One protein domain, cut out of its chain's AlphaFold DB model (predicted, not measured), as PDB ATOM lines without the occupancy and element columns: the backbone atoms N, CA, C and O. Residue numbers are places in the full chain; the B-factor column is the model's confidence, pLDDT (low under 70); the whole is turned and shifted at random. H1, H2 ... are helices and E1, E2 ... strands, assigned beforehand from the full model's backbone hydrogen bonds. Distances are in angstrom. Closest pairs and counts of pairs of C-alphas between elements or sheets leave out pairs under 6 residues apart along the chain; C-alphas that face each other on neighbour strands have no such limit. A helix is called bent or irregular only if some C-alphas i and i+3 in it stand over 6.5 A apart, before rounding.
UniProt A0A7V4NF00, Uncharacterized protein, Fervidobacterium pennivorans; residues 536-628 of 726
ATOM      1  N   LEU A 536     342.295 196.518 283.430       89.69
ATOM      2  CA  LEU A 536     342.337 196.368 284.882       89.69
ATOM      3  C   LEU A 536     343.789 196.352 285.386       89.69
ATOM      4  O   LEU A 536     344.106 197.058 286.342       89.69
ATOM      5  N   VAL A 537     344.689 195.646 284.688       92.31
ATOM      6  CA  VAL A 537     346.139 195.665 284.973       92.31
ATOM      7  C   VAL A 537     346.702 197.078 284.853       92.31
ATOM      8  O   VAL A 537     347.411 197.538 285.743       92.31
ATOM      9  N   ALA A 538     346.381 197.793 283.771       88.81
ATOM     10  CA  ALA A 538     346.850 199.158 283.557       88.81
ATOM     11  C   ALA A 538     346.327 200.123 284.630       88.81
ATOM     12  O   ALA A 538     347.051 201.035 285.034       88.81
ATOM     13  N   HIS A 539     345.094 199.928 285.109       89.88
ATOM     14  CA  HIS A 539     344.560 200.697 286.228       89.88
ATOM     15  C   HIS A 539     345.397 200.464 287.492       89.88
ATOM     16  O   HIS A 539     345.935 201.428 288.026       89.88
ATOM     17  N   VAL A 540     345.609 199.201 287.886       93.31
ATOM     18  CA  VAL A 540     346.412 198.844 289.070       93.31
ATOM     19  C   VAL A 540     347.848 199.353 288.962       93.31
ATOM     20  O   VAL A 540     348.319 200.024 289.871       93.31
ATOM     21  N   LYS A 541     348.523 199.150 287.826       93.25
ATOM     22  CA  LYS A 541     349.891 199.643 287.582       93.25
ATOM     23  C   LYS A 541     350.058 201.147 287.822       93.25
ATOM     24  O   LYS A 541     351.128 201.589 288.236       93.25
ATOM     25  N   ASN A 542     349.032 201.942 287.525       90.50
ATOM     26  CA  ASN A 542     349.071 203.395 287.694       90.50
ATOM     27  C   ASN A 542     348.524 203.867 289.052       90.50
ATOM     28  O   ASN A 542     348.649 205.050 289.370       90.50
ATOM     29  N   SER A 543     347.928 202.978 289.846       90.25
ATOM     30  CA  SER A 543     347.477 203.280 291.201       90.25
ATOM     31  C   SER A 543     348.650 203.345 292.175       90.25
ATOM     32  O   SER A 543     349.709 202.760 291.947       90.25
ATOM     33  N   LYS A 544     348.435 204.072 293.271       89.44
ATOM     34  CA  LYS A 544     349.375 204.218 294.382       89.44
ATOM     35  C   LYS A 544     348.812 203.488 295.594       89.44
ATOM     36  O   LYS A 544     347.620 203.628 295.864       89.44
ATOM     37  N   VAL A 545     349.656 202.733 296.293       85.56
ATOM     38  CA  VAL A 545     349.313 202.164 297.608       85.56
ATOM     39  C   VAL A 545     349.695 203.157 298.706       85.56
ATOM     40  O   VAL A 545     348.846 203.492 299.526       85.56
ATOM     41  N   LEU A 546     350.918 203.699 298.645       85.12
ATOM     42  CA  LEU A 546     351.399 204.786 299.502       85.12
ATOM     43  C   LEU A 546     351.624 206.072 298.682       85.12
ATOM     44  O   LEU A 546     350.689 206.846 298.475       85.12
ATOM     45  N   ASN A 547     352.831 206.288 298.156       85.50
ATOM     46  CA  ASN A 547     353.246 207.532 297.505       85.50
ATOM     47  C   ASN A 547     353.561 207.355 296.014       85.50
ATOM     48  O   ASN A 547     353.256 208.247 295.204       85.50
ATOM     49  N   GLU A 548     354.123 206.211 295.624       86.62
ATOM     50  CA  GLU A 548     354.537 205.923 294.250       86.62
ATOM     51  C   GLU A 548     353.570 205.000 293.481       86.62
ATOM     52  O   GLU A 548     352.899 204.146 294.067       86.62
ATOM     53  N   PRO A 549     353.456 205.155 292.143       90.50
ATOM     54  CA  PRO A 549     352.699 204.225 291.307       90.50
ATOM     55  C   PRO A 549     353.291 202.812 291.320       90.50
ATOM     56  O   PRO A 549     354.499 202.642 291.158       90.50
ATOM     57  N   LEU A 550     352.436 201.789 291.376       91.00
ATOM     58  CA  LEU A 550     352.858 200.385 291.457       91.00
ATOM     59  C   LEU A 550     353.795 199.944 290.323       91.00
ATOM     60  O   LEU A 550     354.710 199.162 290.561       91.00
ATOM     61  N   LYS A 551     353.634 200.472 289.105       90.94
ATOM     62  CA  LYS A 551     354.536 200.180 287.972       90.94
ATOM     63  C   LYS A 551     355.987 200.613 288.203       90.94
ATOM     64  O   LYS A 551     356.880 200.070 287.563       90.94
ATOM     65  N   ASN A 552     356.210 201.613 289.058       88.38
ATOM     66  CA  ASN A 552     357.545 202.100 289.385       88.38
ATOM     67  C   ASN A 552     358.189 201.244 290.476       88.38
ATOM     68  O   ASN A 552     359.408 201.139 290.506       88.38
ATOM     69  N   LEU A 553     357.384 200.625 291.337       89.06
ATOM     70  CA  LEU A 553     357.863 199.798 292.441       89.06
ATOM     71  C   LEU A 553     358.053 198.328 292.022       89.06
ATOM     72  O   LEU A 553     358.993 197.674 292.454       89.06
ATOM     73  N   LEU A 554     357.195 197.819 291.132       90.88
ATOM     74  CA  LEU A 554     357.130 196.415 290.706       90.88
ATOM     75  C   LEU A 554     357.435 196.290 289.199       90.88
ATOM     76  O   LEU A 554     356.527 196.200 288.362       90.88
ATOM     77  N   LYS A 555     358.727 196.364 288.845       81.50
ATOM     78  CA  LYS A 555     359.197 196.547 287.455       81.50
ATOM     79  C   LYS A 555     359.464 195.249 286.685       81.50
ATOM     80  O   LYS A 555     359.326 195.244 285.465       81.50
ATOM     81  N   THR A 556     359.903 194.197 287.368       83.25
ATOM     82  CA  THR A 556     360.595 193.042 286.767       83.25
ATOM     83  C   THR A 556     359.721 191.798 286.612       83.25
ATOM     84  O   THR A 556     360.079 190.902 285.852       83.25
ATOM     85  N   GLY A 557     358.575 191.746 287.289       84.38
ATOM     86  CA  GLY A 557     357.651 190.613 287.269       84.38
ATOM     87  C   GLY A 557     356.509 190.705 286.254       84.38
ATOM     88  O   GLY A 557     356.274 191.719 285.585       84.38
ATOM     89  N   GLU A 558     355.759 189.609 286.168       91.44
ATOM     90  CA  GLU A 558     354.622 189.444 285.269       91.44
ATOM     91  C   GLU A 558     353.317 189.892 285.923       91.44
ATOM     92  O   GLU A 558     353.087 189.667 287.109       91.44
ATOM     93  N   TRP A 559     352.430 190.500 285.132       94.12
ATOM     94  CA  TRP A 559     351.128 190.977 285.591       94.12
ATOM     95  C   TRP A 559     350.002 190.232 284.880       94.12
ATOM     96  O   TRP A 559     349.937 190.251 283.650       94.12
ATOM     97  N   ASN A 560     349.073 189.644 285.629       92.81
ATOM     98  CA  ASN A 560     347.899 188.969 285.072       92.81
ATOM     99  C   ASN A 560     346.625 189.279 285.872       92.81
ATOM    100  O   ASN A 560     346.673 189.918 286.921       92.81
ATOM    101  N   VAL A 561     345.470 188.862 285.349       92.38
ATOM    102  CA  VAL A 561     344.185 188.959 286.052       92.38
ATOM    103  C   VAL A 561     343.631 187.562 286.249       92.38
ATOM    104  O   VAL A 561     343.393 186.845 285.278       92.38
ATOM    105  N   ASP A 562     343.346 187.198 287.495       88.38
ATOM    106  CA  ASP A 562     342.503 186.045 287.772       88.38
ATOM    107  C   ASP A 562     341.044 186.423 287.487       88.38
ATOM    108  O   ASP A 562     340.369 187.081 288.279       88.38
ATOM    109  N   THR A 563     340.542 186.000 286.329       79.56
ATOM    110  CA  THR A 563     339.187 186.319 285.850       79.56
ATOM    111  C   THR A 563     338.061 185.703 286.691       79.56
ATOM    112  O   THR A 563     336.914 186.164 286.602       79.56
ATOM    113  N   ASN A 564     338.363 184.706 287.536       82.19
ATOM    114  CA  ASN A 564     337.396 184.104 288.459       82.19
ATOM    115  C   ASN A 564     337.217 184.931 289.736       82.19
ATOM    116  O   ASN A 564     336.114 184.961 290.299       82.19
ATOM    117  N   SER A 565     338.294 185.571 290.201       85.44
ATOM    118  CA  SER A 565     338.301 186.389 291.416       85.44
ATOM    119  C   SER A 565     338.350 187.897 291.159       85.44
ATOM    120  O   SER A 565     338.178 188.653 292.109       85.44
ATOM    121  N   ASP A 566     338.522 188.328 289.906       87.94
ATOM    122  CA  ASP A 566     338.680 189.727 289.473       87.94
ATOM    123  C   ASP A 566     339.884 190.441 290.113       87.94
ATOM    124  O   ASP A 566     339.879 191.662 290.282       87.94
ATOM    125  N   LYS A 567     340.915 189.677 290.492       93.06
ATOM    126  CA  LYS A 567     342.131 190.198 291.127       93.06
ATOM    127  C   LYS A 567     343.257 190.328 290.122       93.06
ATOM    128  O   LYS A 567     343.421 189.476 289.252       93.06
ATOM    129  N   VAL A 568     344.046 191.384 290.275       95.75
ATOM    130  CA  VAL A 568     345.267 191.588 289.497       95.75
ATOM    131  C   VAL A 568     346.428 191.006 290.280       95.75
ATOM    132  O   VAL A 568     346.651 191.420 291.411       95.75
ATOM    133  N   ASN A 569     347.171 190.078 289.692       95.56
ATOM    134  CA  ASN A 569     348.349 189.497 290.317       95.56
ATOM    135  C   ASN A 569     349.612 190.047 289.667       95.56
ATOM    136  O   ASN A 569     349.669 190.188 288.443       95.56
ATOM    137  N   TYR A 570     350.614 190.310 290.492       95.56
ATOM    138  CA  TYR A 570     352.001 190.467 290.092       95.56
ATOM    139  C   TYR A 570     352.803 189.288 290.629       95.56
ATOM    140  O   TYR A 570     352.689 188.972 291.815       95.56
ATOM    141  N   GLN A 571     353.606 188.661 289.776       92.75
ATOM    142  CA  GLN A 571     354.432 187.519 290.147       92.75
ATOM    143  C   GLN A 571     355.883 187.714 289.703       92.75
ATOM    144  O   GLN A 571     356.151 188.081 288.559       92.75
ATOM    145  N   GLU A 572     356.819 187.427 290.606       90.94
ATOM    146  CA  GLU A 572     358.259 187.469 290.357       90.94
ATOM    147  C   GLU A 572     358.954 186.371 291.172       90.94
ATOM    148  O   GLU A 572     359.072 186.474 292.390       90.94
ATOM    149  N   ASN A 573     359.432 185.309 290.515       86.75
ATOM    150  CA  ASN A 573     359.969 184.117 291.188       86.75
ATOM    151  C   ASN A 573     358.963 183.553 292.224       86.75
ATOM    152  O   ASN A 573     357.808 183.304 291.876       86.75
ATOM    153  N   ASP A 574     359.383 183.386 293.484       84.62
ATOM    154  CA  ASP A 574     358.558 182.899 294.603       84.62
ATOM    155  C   ASP A 574     357.719 184.001 295.285       84.62
ATOM    156  O   ASP A 574     357.129 183.766 296.342       84.62
ATOM    157  N   PHE A 575     357.677 185.207 294.708       91.06
ATOM    158  CA  PHE A 575     356.867 186.327 295.180       91.06
ATOM    159  C   PHE A 575     355.587 186.481 294.356       91.06
ATOM    160  O   PHE A 575     355.618 186.526 293.125       91.06
ATOM    161  N   LEU A 576     354.462 186.629 295.052       93.50
ATOM    162  CA  LEU A 576     353.145 186.905 294.499       93.50
ATOM    163  C   LEU A 576     352.491 188.026 295.307       93.50
ATOM    164  O   LEU A 576     352.323 187.905 296.513       93.50
ATOM    165  N   ILE A 577     352.034 189.080 294.642       95.00
ATOM    166  CA  ILE A 577     351.155 190.080 295.255       95.00
ATOM    167  C   ILE A 577     349.879 190.217 294.434       95.00
ATOM    168  O   ILE A 577     349.909 190.402 293.217       95.00
ATOM    169  N   SER A 578     348.738 190.111 295.107       95.50
ATOM    170  CA  SER A 578     347.412 190.229 294.509       95.50
ATOM    171  C   SER A 578     346.757 191.534 294.938       95.50
ATOM    172  O   SER A 578     346.747 191.878 296.118       95.50
ATOM    173  N   PHE A 579     346.119 192.219 293.997       96.31
ATOM    174  CA  PHE A 579     345.397 193.466 294.207       96.31
ATOM    175  C   PHE A 579     343.910 193.286 293.900       96.31
ATOM    176  O   PHE A 579     343.531 192.709 292.876       96.31
ATOM    177  N   ALA A 580     343.059 193.823 294.771       93.94
ATOM    178  CA  ALA A 580     341.623 193.938 294.557       93.94
ATOM    179  C   ALA A 580     341.272 195.369 294.133       93.94
ATOM    180  O   ALA A 580     341.711 196.342 294.746       93.94
ATOM    181  N   VAL A 581     340.455 195.505 293.088       93.00
ATOM    182  CA  VAL A 581     339.986 196.809 292.601       93.00
ATOM    183  C   VAL A 581     338.515 196.964 292.946       93.00
ATOM    184  O   VAL A 581     337.660 196.285 292.388       93.00
ATOM    185  N   SER A 582     338.204 197.853 293.882       89.94
ATOM    186  CA  SER A 582     336.813 198.155 294.236       89.94
ATOM    187  C   SER A 582     336.054 198.785 293.054       89.94
ATOM    188  O   SER A 582     336.673 199.423 292.199       89.94
ATOM    189  N   PRO A 583     334.707 198.730 293.024       87.25
ATOM    190  CA  PRO A 583     333.920 199.397 291.986       87.25
ATOM    191  C   PRO A 583     334.195 200.894 291.798       87.25
ATOM    192  O   PRO A 583     334.004 201.409 290.702       87.25
ATOM    193  N   SER A 584     334.654 201.596 292.841       85.50
ATOM    194  CA  SER A 584     335.051 203.010 292.767       85.50
ATOM    195  C   SER A 584     336.436 203.238 292.148       85.50
ATOM    196  O   SER A 584     336.838 204.382 291.971       85.50
ATOM    197  N   GLY A 585     337.182 202.172 291.853       84.50
ATOM    198  CA  GLY A 585     338.568 202.216 291.382       84.50
ATOM    199  C   GLY A 585     339.614 202.438 292.460       84.50
ATOM    200  O   GLY A 585     340.762 202.736 292.156       84.50
ATOM    201  N   LYS A 586     339.249 202.259 293.731       89.81
ATOM    202  CA  LYS A 586     340.255 202.148 294.788       89.81
ATOM    203  C   LYS A 586     340.912 200.774 294.676       89.81
ATOM    204  O   LYS A 586     340.189 199.773 294.659       89.81
ATOM    205  N   VAL A 587     342.238 200.762 294.597       92.50
ATOM    206  CA  VAL A 587     343.071 199.557 294.584       92.50
ATOM    207  C   VAL A 587     343.530 199.268 296.005       92.50
ATOM    208  O   VAL A 587     344.011 200.166 296.691       92.50
ATOM    209  N   GLU A 588     343.354 198.028 296.441       92.38
ATOM    210  CA  GLU A 588     343.771 197.544 297.754       92.38
ATOM    211  C   GLU A 588     344.602 196.275 297.579       92.38
ATOM    212  O   GLU A 588     344.337 195.455 296.694       92.38
ATOM    213  N   VAL A 589     345.623 196.120 298.417       93.38
ATOM    214  CA  VAL A 589     346.421 194.896 298.465       93.38
ATOM    215  C   VAL A 589     345.560 193.813 299.099       93.38
ATOM    216  O   VAL A 589     345.025 193.988 300.189       93.38
ATOM    217  N   PHE A 590     345.364 192.719 298.371       91.69
ATOM    218  CA  PHE A 590     344.566 191.587 298.822       91.69
ATOM    219  C   PHE A 590     345.429 190.523 299.498       91.69
ATOM    220  O   PHE A 590     344.987 189.919 300.469       91.69
ATOM    221  N   HIS A 591     346.607 190.246 298.940       94.06
ATOM    222  CA  HIS A 591     347.515 189.230 299.457       94.06
ATOM    223  C   HIS A 591     348.953 189.538 299.048       94.06
ATOM    224  O   HIS A 591     349.172 189.954 297.910       94.06
ATOM    225  N   ILE A 592     349.905 189.290 299.944       93.44
ATOM    226  CA  ILE A 592     351.339 189.270 299.655       93.44
ATOM    227  C   ILE A 592     351.874 187.908 300.092       93.44
ATOM    228  O   ILE A 592     351.838 187.586 301.272       93.44
ATOM    229  N   GLY A 593     352.381 187.114 299.158       92.25
ATOM    230  CA  GLY A 593     353.000 185.820 299.417       92.25
ATOM    231  C   GLY A 593     354.452 185.818 298.957       92.25
ATOM    232  O   GLY A 593     354.741 186.215 297.830       92.25
ATOM    233  N   ALA A 594     355.369 185.369 299.809       89.75
ATOM    234  CA  ALA A 594     356.778 185.213 299.457       89.75
ATOM    235  C   ALA A 594     357.379 184.005 300.176       89.75
ATOM    236  O   ALA A 594     357.163 183.837 301.375       89.75
ATOM    237  N   ASN A 595     358.157 183.173 299.474       83.19
ATOM    238  CA  ASN A 595     358.875 182.031 300.068       83.19
ATOM    239  C   ASN A 595     357.974 181.103 300.919       83.19
ATOM    240  O   ASN A 595     358.388 180.596 301.961       83.19
ATOM    241  N   GLY A 596     356.714 180.916 300.510       82.06
ATOM    242  CA  GLY A 596     355.734 180.093 301.231       82.06
ATOM    243  C   GLY A 596     355.127 180.727 302.493       82.06
ATOM    244  O   GLY A 596     354.359 180.055 303.178       82.06
ATOM    245  N   LYS A 597     355.431 181.996 302.795       85.12
ATOM    246  CA  LYS A 597     354.820 182.780 303.878       85.12
ATOM    247  C   LYS A 597     353.803 183.788 303.337       85.12
ATOM    248  O   LYS A 597     353.987 184.328 302.246       85.12
ATOM    249  N   ASP A 598     352.766 184.057 304.126       88.56
ATOM    250  CA  ASP A 598     351.826 185.158 303.905       88.56
ATOM    251  C   ASP A 598     352.327 186.400 304.655       88.56
ATOM    252  O   ASP A 598     352.473 186.374 305.873       88.56
ATOM    253  N   LEU A 599     352.622 187.464 303.914       89.75
ATOM    254  CA  LEU A 599     353.151 188.738 304.403       89.75
ATOM    255  C   LEU A 599     352.114 189.865 304.314       89.75
ATOM    256  O   LEU A 599     352.468 191.042 304.379       89.75
ATOM    257  N   THR A 600     350.834 189.534 304.123       90.06
ATOM    258  CA  THR A 600     349.776 190.529 303.886       90.06
ATOM    259  C   THR A 600     349.660 191.546 305.028       90.06
ATOM    260  O   THR A 600     349.486 192.736 304.762       90.06
ATOM    261  N   ASP A 601     349.853 191.128 306.282       86.94
ATOM    262  CA  ASP A 601     349.802 192.018 307.457       86.94
ATOM    263  C   ASP A 601     350.960 193.035 307.504       86.94
ATOM    264  O   ASP A 601     350.888 194.040 308.209       86.94
ATOM    265  N   LEU A 602     352.009 192.823 306.703       89.50
ATOM    266  CA  LEU A 602     353.195 193.677 306.620       89.50
ATOM    267  C   LEU A 602     353.201 194.548 305.349       89.50
ATOM    268  O   LEU A 602     354.250 195.046 304.935       89.50
ATOM    269  N   THR A 603     352.026 194.763 304.740       90.38
ATOM    270  CA  THR A 603     351.852 195.535 303.496       90.38
ATOM    271  C   THR A 603     352.523 196.911 303.550       90.38
ATOM    272  O   THR A 603     353.306 197.240 302.659       90.38
ATOM    273  N   ASP A 604     352.263 197.712 304.587       88.88
ATOM    274  CA  ASP A 604     352.805 199.076 304.665       88.88
ATOM    275  C   ASP A 604     354.337 199.069 304.763       88.88
ATOM    276  O   ASP A 604     355.002 199.813 304.042       88.88
ATOM    277  N   LYS A 605     354.912 198.172 305.580       88.94
ATOM    278  CA  LYS A 605     356.370 198.011 305.703       88.94
ATOM    279  C   LYS A 605     357.001 197.613 304.367       88.94
ATOM    280  O   LYS A 605     358.017 198.185 303.971       88.94
ATOM    281  N   PHE A 606     356.374 196.684 303.647       91.56
ATOM    282  CA  PHE A 606     356.829 196.251 302.327       91.56
ATOM    283  C   PHE A 606     356.869 197.412 301.322       91.56
ATOM    284  O   PHE A 606     357.880 197.615 300.650       91.56
ATOM    285  N   PHE A 607     355.808 198.222 301.247       92.44
ATOM    286  CA  PHE A 607     355.779 199.364 300.332       92.44
ATOM    287  C   PHE A 607     356.726 200.498 300.751       92.44
ATOM    288  O   PHE A 607     357.337 201.103 299.872       92.44
ATOM    289  N   ILE A 608     356.938 200.740 302.051       91.44
ATOM    290  CA  ILE A 608     357.955 201.690 302.542       91.44
ATOM    291  C   ILE A 608     359.366 201.265 302.096       91.44
ATOM    292  O   ILE A 608     360.162 202.103 301.661       91.44
ATOM    293  N   ALA A 609     359.677 199.967 302.165       89.62
ATOM    294  CA  ALA A 609     360.962 199.440 301.710       89.62
ATOM    295  C   ALA A 609     361.155 199.628 300.192       89.62
ATOM    296  O   ALA A 609     362.214 200.094 299.767       89.62
ATOM    297  N   LEU A 610     360.126 199.344 299.383       90.38
ATOM    298  CA  LEU A 610     360.163 199.565 297.931       90.38
ATOM    299  C   LEU A 610     360.324 201.047 297.559       90.38
ATOM    300  O   LEU A 610     361.109 201.380 296.670       90.38
ATOM    301  N   GLU A 611     359.619 201.948 298.247       91.38
ATOM    302  CA  GLU A 611     359.740 203.400 298.033       91.38
ATOM    303  C   GLU A 611     361.114 203.948 298.449       91.38
ATOM    304  O   GLU A 611     361.543 204.985 297.953       91.38
ATOM    305  N   SER A 612     361.861 203.210 299.275       88.12
ATOM    306  CA  SER A 612     363.261 203.501 299.616       88.12
ATOM    307  C   SER A 612     364.263 202.975 298.571       88.12
ATOM    308  O   SER A 612     365.439 202.788 298.881       88.12
ATOM    309  N   HIS A 613     363.805 202.717 297.341       83.00
ATOM    310  CA  HIS A 613     364.578 202.202 296.200       83.00
ATOM    311  C   HIS A 613     365.179 200.800 296.375       83.00
ATOM    312  O   HIS A 613     366.085 200.424 295.627       83.00
ATOM    313  N   LYS A 614     364.663 200.001 297.315       86.31
ATOM    314  CA  LYS A 614     365.051 198.594 297.454       86.31
ATOM    315  C   LYS A 614     364.370 197.741 296.387       86.31
ATOM    316  O   LYS A 614     363.234 198.003 295.989       86.31
ATOM    317  N   SER A 615     365.054 196.701 295.927       87.38
ATOM    318  CA  SER A 615     364.453 195.682 295.062       87.38
ATOM    319  C   SER A 615     363.377 194.883 295.809       87.38
ATOM    320  O   SER A 615     363.376 194.817 297.037       87.38
ATOM    321  N   VAL A 616     362.483 194.209 295.074       87.50
ATOM    322  CA  VAL A 616     361.441 193.337 295.658       87.50
ATOM    323  C   VAL A 616     362.046 192.294 296.600       87.50
ATOM    324  O   VAL A 616     361.540 192.085 297.699       87.50
ATOM    325  N   LYS A 617     363.175 191.690 296.216       87.62
ATOM    326  CA  LYS A 617     363.882 190.699 297.035       87.62
ATOM    327  C   LYS A 617     364.433 191.296 298.335       87.62
ATOM    328  O   LYS A 617     364.316 190.670 299.384       87.62
ATOM    329  N   GLU A 618     365.031 192.483 298.273       86.62
ATOM    330  CA  GLU A 618     365.550 193.182 299.457       86.62
ATOM    331  C   GLU A 618     364.415 193.603 300.393       86.62
ATOM    332  O   GLU A 618     364.492 193.343 301.589       86.62
ATOM    333  N   ALA A 619     363.324 194.148 299.846       88.50
ATOM    334  CA  ALA A 619     362.142 194.518 300.616       88.50
ATOM    335  C   ALA A 619     361.513 193.310 301.333       88.50
ATOM    336  O   ALA A 619     361.156 193.412 302.503       88.50
ATOM    337  N   ILE A 620     361.422 192.148 300.672       87.94
ATOM    338  CA  ILE A 620     360.949 190.901 301.303       87.94
ATOM    339  C   ILE A 620     361.873 190.485 302.454       87.94
ATOM    340  O   ILE A 620     361.387 190.130 303.525       87.94
ATOM    341  N   ASN A 621     363.194 190.526 302.254       85.25
ATOM    342  CA  ASN A 621     364.156 190.129 303.283       85.25
ATOM    343  C   ASN A 621     364.102 191.040 304.515       85.25
ATOM    344  O   ASN A 621     364.159 190.533 305.632       85.25
ATOM    345  N   ASP A 622     363.950 192.353 304.328       83.19
ATOM    346  CA  ASP A 622     363.807 193.298 305.439       83.19
ATOM    347  C   ASP A 622     362.538 193.028 306.251       83.19
ATOM    348  O   ASP A 622     362.575 192.969 307.480       83.19
ATOM    349  N   VAL A 623     361.421 192.807 305.554       84.38
ATOM    350  CA  VAL A 623     360.125 192.509 306.173       84.38
ATOM    351  C   VAL A 623     360.181 191.191 306.956       84.38
ATOM    352  O   VAL A 623     359.690 191.124 308.082       84.38
ATOM    353  N   LEU A 624     360.836 190.161 306.410       81.88
ATOM    354  CA  LEU A 624     361.029 188.866 307.076       81.88
ATOM    355  C   LEU A 624     361.992 188.938 308.275       81.88
ATOM    356  O   LEU A 624     361.792 188.241 309.274       81.88
ATOM    357  N   TYR A 625     363.045 189.754 308.190       75.25
ATOM    358  CA  TYR A 625     364.005 189.939 309.279       75.25
ATOM    359  C   TYR A 625     363.362 190.653 310.477       75.25
ATOM    360  O   TYR A 625     363.552 190.233 311.619       75.25
ATOM    361  N   GLU A 626     362.540 191.677 310.234       65.44
ATOM    362  CA  GLU A 626     361.791 192.358 311.298       65.44
ATOM    363  C   GLU A 626     360.696 191.486 311.925       65.44
ATOM    364  O   GLU A 626     360.555 191.509 313.147       65.44
ATOM    365  N   GLU A 627     359.971 190.681 311.136       63.25
ATOM    366  CA  GLU A 627     358.984 189.714 311.650       63.25
ATOM    367  C   GLU A 627     359.632 188.757 312.669       63.25
ATOM    368  O   GLU A 627     359.091 188.503 313.747       63.25
ATOM    369  N   THR A 628     360.843 188.279 312.365       61.72
ATOM    370  CA  THR A 628     361.600 187.375 313.245       61.72
ATOM    371  C   THR A 628     362.021 188.081 314.541       61.72
ATOM    372  O   THR A 628     361.897 187.510 315.623       61.72
TER     373      THR A 628
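What this domain is: This is residues 536 to 628 of the 726 residues of an uncharacterized protein of Fervidobacterium pennivorans (UniProt A0A7V4NF00). Look first for a twisted wall of four antiparallel strands, E1 to E4, with helices H1 and H3 over one face and no named helix over the other. The short helix H2 sits between H1 and H3, off the sheet, while H4 packs on H3 and makes one end of the model. The printed part has 93 residues, with four named helices and four named strands in the order H1 H2 E1 E2 E3 E4 H3 H4; the sheet's order is E1 E2 E3 E4, and the class is mixed, helices and strands. It is compact, with a radius of gyration of the C-alphas of 12.4 A and spans of 36 by 26 by 22 A.

Where its parts are: Find C-alpha 558 at (354.622, 189.444, 285.269), where E1 begins; it runs 12.8 A to residue 562. E2, residues 567 to 572, covers 16.4 A, E3, residues 575 to 581, 20.0 A, and E4, residues 587 to 594, 20.4 A; E4 bends by 50 degrees at residue 590. Before the sheet come H1, residues 536 to 542, starting at C-alpha 536 (342.337, 196.368, 284.882), and H2, residues 550 to 553. After it, H3, residues 600 to 611, covers 17.3 A and is irregular, with C-alphas 601 and 604 lying 8.2 A apart. H4, residues 616 to 628, covers 18.6 A and ends at C-alpha 628 (361.600, 187.375, 313.245).

How they stand to each other: The strands form a meander, each the antiparallel neighbour of the one before, in three hairpins. Look for N 560 and O 569 at 2.9 A between E1 and E2, N 570 and O 577 at 2.8 A between E2 and E3, and N 578 and O 591 at 2.8 A between E3 and E4. H1, H3 and H4 on one face of this sheet make two layers, helices and sheet. H1 has a height of 8.0 A over the sheet; its closest C-alphas to E2 are those of Val 537 and Val 568, 6.2 A apart. H3 stands up from the sheet at 52 degrees; the C-alphas of Ile 592 in E4 and Thr 600 are 4.7 A apart. H3 and H4 touch, closest at the C-alphas of Ala 609 and Ala 619, 5.2 A, with a steep tilt of 50 degrees, opposite ways. H2 is not on the sheet; it touches H1 only at the corner, with C-alphas 541 and 551 at 4.7 A, and is close to but not clearly touching H3, with C-alphas 553 and 610 at 6.0 A. Every O i to N i+4 pair is within hydrogen-bond range in H1 and H4, 6 of 8 in H3, and H2 is too short for such a pair.

The domain as a whole: The C-alphas farthest apart, Ser 584 and Thr 628, are 37.0 A from each other. The printed part has no cut, and no link is long. The mean pLDDT of the printed part is 88.3, and residues 626 to 628 are under 70.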